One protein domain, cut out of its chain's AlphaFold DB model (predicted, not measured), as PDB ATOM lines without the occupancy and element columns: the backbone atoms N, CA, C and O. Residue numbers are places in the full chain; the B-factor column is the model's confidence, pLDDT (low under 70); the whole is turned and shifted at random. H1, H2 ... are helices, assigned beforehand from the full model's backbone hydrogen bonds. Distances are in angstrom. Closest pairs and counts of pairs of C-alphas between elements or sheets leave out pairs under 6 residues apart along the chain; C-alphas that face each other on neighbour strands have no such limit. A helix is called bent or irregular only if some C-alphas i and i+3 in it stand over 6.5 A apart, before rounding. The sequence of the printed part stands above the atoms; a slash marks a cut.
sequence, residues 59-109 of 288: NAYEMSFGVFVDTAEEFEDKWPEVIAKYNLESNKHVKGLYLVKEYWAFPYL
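AT A GLANCE: This is residues 59 to 109 of the 288 residues of the protein "Protein FAR1-RELATED SEQUENCE 11-like" of Senna tora (UniProt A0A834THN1). Two helices run side by side in opposite directions with a narrow gap between them, the longer H1 and the shorter H2, while the drawn-out stretch of residues 59 to 71 runs lengthwise as a third strip along them. After H2, the tail of residues 100 to 109 turns back toward that strip. The printed part has 51 residues with two named helices, H1 then H2, and no named strand. Its class is all helix, though under half of the residues, 22 of 51, are in named elements. The whole is compact and rounded, with a radius of gyration of the C-alphas of 10.7 A and spans of 26 by 21 by 16 A.

IN THESE COORDINATES: Find C-alpha 72 at (19.021, 34.702, 50.021); from there H1, residues 72 to 85, runs 20.0 A to C-alpha 85 at (37.446, 40.117, 55.530). H1 is irregular, but only just: C-alphas 77 and 80 are 6.7 A apart. H2, residues 92 to 99, measures 10.7 A and ends at C-alpha 99, at (26.225, 40.189, 39.474).

HOW THE PARTS SIT: Start at H1 and look across to H2: the two are only just apart, with their closest C-alphas 8.3 A from each other. A short link of 6 residues joins them. In H2 every O i to N i+4 pair is within hydrogen-bond range; in H1, 8 of 10 are.

THE WHOLE: Look at Ala 60 and Glu 73 for the two C-alphas farthest apart, 29.3 A. The printed part has no cut. The mean pLDDT of the printed part is 75.2, and you will find values under 70 at residues 59 to 68, 70, 103 and 109.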
ATOM      1  N   ASN A  59      39.232  28.141  38.585       42.88
ATOM      2  CA  ASN A  59      40.592  27.616  38.406       42.88
ATOM      3  C   ASN A  59      41.572  28.585  37.721       42.88
ATOM      4  O   ASN A  59      42.776  28.360  37.794       42.88
ATOM      5  N   ALA A  60      41.103  29.659  37.075       42.19
ATOM      6  CA  ALA A  60      42.005  30.658  36.490       42.19
ATOM      7  C   ALA A  60      42.733  31.500  37.560       42.19
ATOM      8  O   ALA A  60      43.735  32.138  37.248       42.19
ATOM      9  N   TYR A  61      42.245  31.484  38.808       49.16
ATOM     10  CA  TYR A  61      42.755  32.308  39.910       49.16
ATOM     11  C   TYR A  61      43.021  31.513  41.202       49.16
ATOM     12  O   TYR A  61      43.229  32.124  42.245       49.16
ATOM     13  N   GLU A  62      42.990  30.172  41.150       50.66
ATOM     14  CA  GLU A  62      43.181  29.271  42.308       50.66
ATOM     15  C   GLU A  62      42.262  29.558  43.521       50.66
ATOM     16  O   GLU A  62      42.624  29.252  44.657       50.66
ATOM     17  N   MET A  63      41.070  30.143  43.329       47.81
ATOM     18  CA  MET A  63      40.267  30.669  44.446       47.81
ATOM     19  C   MET A  63      38.829  30.143  44.469       47.81
ATOM     20  O   MET A  63      37.913  30.843  44.056       47.81
ATOM     21  N   SER A  64      38.604  28.937  44.998       50.41
ATOM     22  CA  SER A  64      37.254  28.404  45.237       50.41
ATOM     23  C   SER A  64      36.457  29.300  46.197       50.41
ATOM     24  O   SER A  64      36.795  29.423  47.373       50.41
ATOM     25  N   PHE A  65      35.383  29.921  45.698       56.22
ATOM     26  CA  PHE A  65      34.470  30.742  46.494       56.22
ATOM     27  C   PHE A  65      33.125  30.024  46.626       56.22
ATOM     28  O   PHE A  65      32.443  29.787  45.635       56.22
ATOM     29  N   GLY A  66      32.761  29.652  47.851       56.94
ATOM     30  CA  GLY A  66      31.476  29.033  48.163       56.94
ATOM     31  C   GLY A  66      30.952  29.606  49.469       56.94
ATOM     32  O   GLY A  66      31.535  29.363  50.525       56.94
ATOM     33  N   VAL A  67      29.884  30.397  49.388       62.16
ATOM     34  CA  VAL A  67      29.152  30.887  50.558       62.16
ATOM     35  C   VAL A  67      27.970  29.946  50.752       62.16
ATOM     36  O   VAL A  67      27.041  29.939  49.949       62.16
ATOM     37  N   PHE A  68      28.054  29.104  51.780       62.06
ATOM     38  CA  PHE A  68      26.984  28.187  52.169       62.06
ATOM     39  C   PHE A  68      26.151  28.867  53.252       62.06
ATOM     40  O   PHE A  68      26.572  28.944  54.405       62.06
ATOM     41  N   VAL A  69      25.016  29.415  52.843       72.38
ATOM     42  CA  VAL A  69      23.992  29.996  53.717       72.38
ATOM     43  C   VAL A  69      22.639  29.490  53.238       72.38
ATOM     44  O   VAL A  69      22.522  29.073  52.088       72.38
ATOM     45  N   ASP A  70      21.642  29.473  54.113       67.50
ATOM     46  CA  ASP A  70      20.400  28.751  53.824       67.50
ATOM     47  C   ASP A  70      19.363  29.618  53.090       67.50
ATOM     48  O   ASP A  70      18.493  29.087  52.403       67.50
ATOM     49  N   THR A  71      19.473  30.949  53.176       80.62
ATOM     50  CA  THR A  71      18.518  31.896  52.572       80.62
ATOM     51  C   THR A  71      19.213  33.021  51.807       80.62
ATOM     52  O   THR A  71      20.357  33.390  52.090       80.62
ATOM     53  N   ALA A  72      18.523  33.567  50.800       85.44
ATOM     54  CA  ALA A  72      19.021  34.702  50.021       85.44
ATOM     55  C   ALA A  72      19.272  35.936  50.904       85.44
ATOM     56  O   ALA A  72      20.243  36.657  50.696       85.44
ATOM     57  N   GLU A  73      18.453  36.138  51.937       86.00
ATOM     58  CA  GLU A  73      18.618  37.227  52.904       86.00
ATOM     59  C   GLU A  73      19.936  37.103  53.678       86.00
ATOM     60  O   GLU A  73      20.713  38.056  53.735       86.00
ATOM     61  N   GLU A  74      20.252  35.910  54.191       85.00
ATOM     62  CA  GLU A  74      21.527  35.666  54.875       85.00
ATOM     63  C   GLU A  74      22.741  35.824  53.954       85.00
ATOM     64  O   GLU A  74      23.835  36.161  54.411       85.00
ATOM     65  N   PHE A  75      22.576  35.553  52.660       87.19
ATOM     66  CA  PHE A  75      23.634  35.767  51.681       87.19
ATOM     67  C   PHE A  75      23.952  37.238  51.509       87.19
ATOM     68  O   PHE A  75      25.126  37.605  51.533       87.19
ATOM     69  N   GLU A  76      22.926  38.065  51.334       91.06
ATOM     70  CA  GLU A  76      23.106  39.502  51.161       91.06
ATOM     71  C   GLU A  76      23.718  40.152  52.401       91.06
ATOM     72  O   GLU A  76      24.554  41.042  52.262       91.06
ATOM     73  N   ASP A  77      23.382  39.655  53.593       89.25
ATOM     74  CA  ASP A  77      23.941  40.148  54.852       89.25
ATOM     75  C   ASP A  77      25.419  39.744  55.031       89.25
ATOM     76  O   ASP A  77      26.284  40.573  55.315       89.25
ATOM     77  N   LYS A  78      25.758  38.472  54.769       86.19
ATOM     78  CA  LYS A  78      27.127  37.956  54.975       86.19
ATOM     79  C   LYS A  78      28.083  38.274  53.825       86.19
ATOM     80  O   LYS A  78      29.303  38.206  54.006       86.19
ATOM     81  N   TRP A  79      27.584  38.597  52.631       88.00
ATOM     82  CA  TRP A  79      28.430  38.860  51.465       88.00
ATOM     83  C   TRP A  79      29.396  40.040  51.689       88.00
ATOM     84  O   TRP A  79      30.605  39.828  51.543       88.00
ATOM     85  N   PRO A  80      28.948  41.238  52.122       88.69
ATOM     86  CA  PRO A  80      29.838  42.353  52.447       88.69
ATOM     87  C   PRO A  80      30.891  42.007  53.504       88.69
ATOM     88  O   PRO A  80      32.051  42.394  53.352       88.69
ATOM     89  N   GLU A  81      30.533  41.231  54.534       86.44
ATOM     90  CA  GLU A  81      31.478  40.797  55.570       86.44
ATOM     91  C   GLU A  81      32.611  39.947  54.991       86.44
ATOM     92  O   GLU A  81      33.784  40.124  55.330       86.44
ATOM     93  N   VAL A  82      32.273  39.030  54.081       83.75
ATOM     94  CA  VAL A  82      33.248  38.193  53.382       83.75
ATOM     95  C   VAL A  82      34.146  39.048  52.484       83.75
ATOM     96  O   VAL A  82      35.366  38.860  52.485       83.75
ATOM     97  N   ILE A  83      33.582  40.018  51.759       87.75
ATOM     98  CA  ILE A  83      34.361  40.926  50.906       87.75
ATOM     99  C   ILE A  83      35.354  41.748  51.731       87.75
ATOM    100  O   ILE A  83      36.534  41.814  51.367       87.75
ATOM    101  N   ALA A  84      34.903  42.311  52.851       86.00
ATOM    102  CA  ALA A  84      35.732  43.099  53.755       86.00
ATOM    103  C   ALA A  84      36.836  42.242  54.396       86.00
ATOM    104  O   ALA A  84      38.010  42.612  54.380       86.00
ATOM    105  N   LYS A  85      36.497  41.039  54.883       81.19
ATOM    106  CA  LYS A  85      37.446  40.117  55.530       81.19
ATOM    107  C   LYS A  85      38.635  39.749  54.640       81.19
ATOM    108  O   LYS A  85      39.742  39.564  55.148       81.19
ATOM    109  N   TYR A  86      38.411  39.624  53.334       80.44
ATOM    110  CA  TYR A  86      39.450  39.262  52.367       80.44
ATOM    111  C   TYR A  86      39.974  40.453  51.547       80.44
ATOM    112  O   TYR A  86      40.787  40.244  50.647       80.44
ATOM    113  N   ASN A  87      39.570  41.690  51.865       82.75
ATOM    114  CA  ASN A  87      39.944  42.913  51.142       82.75
ATOM    115  C   ASN A  87      39.661  42.837  49.625       82.75
ATOM    116  O   ASN A  87      40.480  43.242  48.798       82.75
ATOM    117  N   LEU A  88      38.502  42.291  49.245       83.12
ATOM    118  CA  LEU A  88      38.136  42.017  47.847       83.12
ATOM    119  C   LEU A  88      37.306  43.134  47.192       83.12
ATOM    120  O   LEU A  88      36.852  42.986  46.060       83.12
ATOM    121  N   GLU A  89      37.137  44.271  47.862       84.19
ATOM    122  CA  GLU A  89      36.268  45.377  47.432       84.19
ATOM    123  C   GLU A  89      36.651  45.987  46.076       84.19
ATOM    124  O   GLU A  89      35.804  46.503  45.343       84.19
ATOM    125  N   SER A  90      37.929  45.932  45.701       84.12
ATOM    126  CA  SER A  90      38.428  46.429  44.413       84.12
ATOM    127  C   SER A  90      38.476  45.346  43.327       84.12
ATOM    128  O   SER A  90      38.701  45.655  42.153       84.12
ATOM    129  N   ASN A  91      38.222  44.082  43.678       81.81
ATOM    130  CA  ASN A  91      38.368  42.958  42.768       81.81
ATOM    131  C   ASN A  91      37.208  42.912  41.756       81.81
ATOM    132  O   ASN A  91      36.069  42.577  42.085       81.81
ATOM    133  N   LYS A  92      37.513  43.214  40.487       80.69
ATOM    134  CA  LYS A  92      36.539  43.203  39.380       80.69
ATOM    135  C   LYS A  92      35.854  41.846  39.198       80.69
ATOM    136  O   LYS A  92      34.687  41.809  38.821       80.69
ATOM    137  N   HIS A  93      36.559  40.747  39.463       74.06
ATOM    138  CA  HIS A  93      36.007  39.404  39.330       74.06
ATOM    139  C   HIS A  93      34.965  39.125  40.409       74.06
ATOM    140  O   HIS A  93      33.894  38.629  40.093       74.06
ATOM    141  N   VAL A  94      35.233  39.516  41.653       80.81
ATOM    142  CA  VAL A  94      34.301  39.324  42.773       80.81
ATOM    143  C   VAL A  94      33.044  40.179  42.604       80.81
ATOM    144  O   VAL A  94      31.937  39.715  42.868       80.81
ATOM    145  N   LYS A  95      33.190  41.388  42.049       82.69
ATOM    146  CA  LYS A  95      32.047  42.206  41.614       82.69
ATOM    147  C   LYS A  95      31.236  41.515  40.520       82.69
ATOM    148  O   LYS A  95      30.018  41.448  40.620       82.69
ATOM    149  N   GLY A  96      31.906  40.978  39.499       79.56
ATOM    150  CA  GLY A  96      31.254  40.214  38.434       79.56
ATOM    151  C   GLY A  96      30.557  38.957  38.951       79.56
ATOM    152  O   GLY A  96      29.465  38.642  38.499       79.56
ATOM    153  N   LEU A  97      31.155  38.281  39.932       79.25
ATOM    154  CA  LEU A  97      30.598  37.098  40.572       79.25
ATOM    155  C   LEU A  97      29.294  37.447  41.303       79.25
ATOM    156  O   LEU A  97      28.287  36.780  41.095       79.25
ATOM    157  N   TYR A  98      29.261  38.545  42.061       84.12
ATOM    158  CA  TYR A  98      28.028  39.018  42.695       84.12
ATOM    159  C   TYR A  98      26.907  39.325  41.685       84.12
ATOM    160  O   TYR A  98      25.753  38.996  41.941       84.12
ATOM    161  N   LEU A  99      27.228  39.887  40.510       84.88
ATOM    162  CA  LEU A  99      26.225  40.189  39.474       84.88
ATOM    163  C   LEU A  99      25.514  38.946  38.924       84.88
ATOM    164  O   LEU A  99      24.390  39.057  38.452       84.88
ATOM    165  N   VAL A 100      26.154  37.776  38.980       78.12
ATOM    166  CA  VAL A 100      25.580  36.507  38.504       78.12
ATOM    167  C   VAL A 100      25.198  35.569  39.654       78.12
ATOM    168  O   VAL A 100      25.088  34.366  39.437       78.12
ATOM    169  N   LYS A 101      25.000  36.092  40.876       81.75
ATOM    170  CA  LYS A 101      24.697  35.314  42.099       81.75
ATOM    171  C   LYS A 101      23.520  34.349  41.966       81.75
ATOM    172  O   LYS A 101      23.603  33.250  42.497       81.75
ATOM    173  N   GLU A 102      22.501  34.692  41.182       78.25
ATOM    174  CA  GLU A 102      21.347  33.819  40.905       78.25
ATOM    175  C   GLU A 102      21.738  32.498  40.225       78.25
ATOM    176  O   GLU A 102      21.039  31.501  40.346       78.25
ATOM    177  N   TYR A 103      22.885  32.472  39.545       67.19
ATOM    178  CA  TYR A 103      23.381  31.311  38.812       67.19
ATOM    179  C   TYR A 103      24.475  30.546  39.541       67.19
ATOM    180  O   TYR A 103      24.945  29.549  38.992       67.19
ATOM    181  N   TRP A 104      24.943  31.008  40.710       70.75
ATOM    182  CA  TRP A 104      25.985  30.279  41.438       70.75
ATOM    183  C   TRP A 104      25.863  30.220  42.969       70.75
ATOM    184  O   TRP A 104      26.440  29.334  43.605       70.75
ATOM    185  N   ALA A 105      25.156  31.155  43.593       74.19
ATOM    186  CA  ALA A 105      25.045  31.191  45.038       74.19
ATOM    187  C   ALA A 105      23.947  30.221  45.488       74.19
ATOM    188  O   ALA A 105      22.783  30.404  45.146       74.19
ATOM    189  N   PHE A 106      24.322  29.219  46.294       71.00
ATOM    190  CA  PHE A 106      23.419  28.201  46.863       71.00
ATOM    191  C   PHE A 106      22.029  28.722  47.295       71.00
ATOM    192  O   PHE A 106      21.037  28.121  46.897       71.00
ATOM    193  N   PRO A 107      21.917  29.860  48.003       77.94
ATOM    194  CA  PRO A 107      20.641  30.353  48.526       77.94
ATOM    195  C   PRO A 107      19.636  30.792  47.460       77.94
ATOM    196  O   PRO A 107      18.435  30.775  47.699       77.94
ATOM    197  N   TYR A 108      20.126  31.183  46.282       74.00
ATOM    198  CA  TYR A 108      19.302  31.566  45.131       74.00
ATOM    199  C   TYR A 108      18.892  30.372  44.276       74.00
ATOM    200  O   TYR A 108      18.144  30.501  43.313       74.00
ATOM    201  N   LEU A 109      19.412  29.204  44.625       67.56
ATOM    202  CA  LEU A 109      19.244  27.978  43.882       67.56
ATOM    203  C   LEU A 109      18.454  26.951  44.686       67.56
ATOM    204  O   LEU A 109      18.159  25.891  44.158       67.56
TER     205      LEU A 109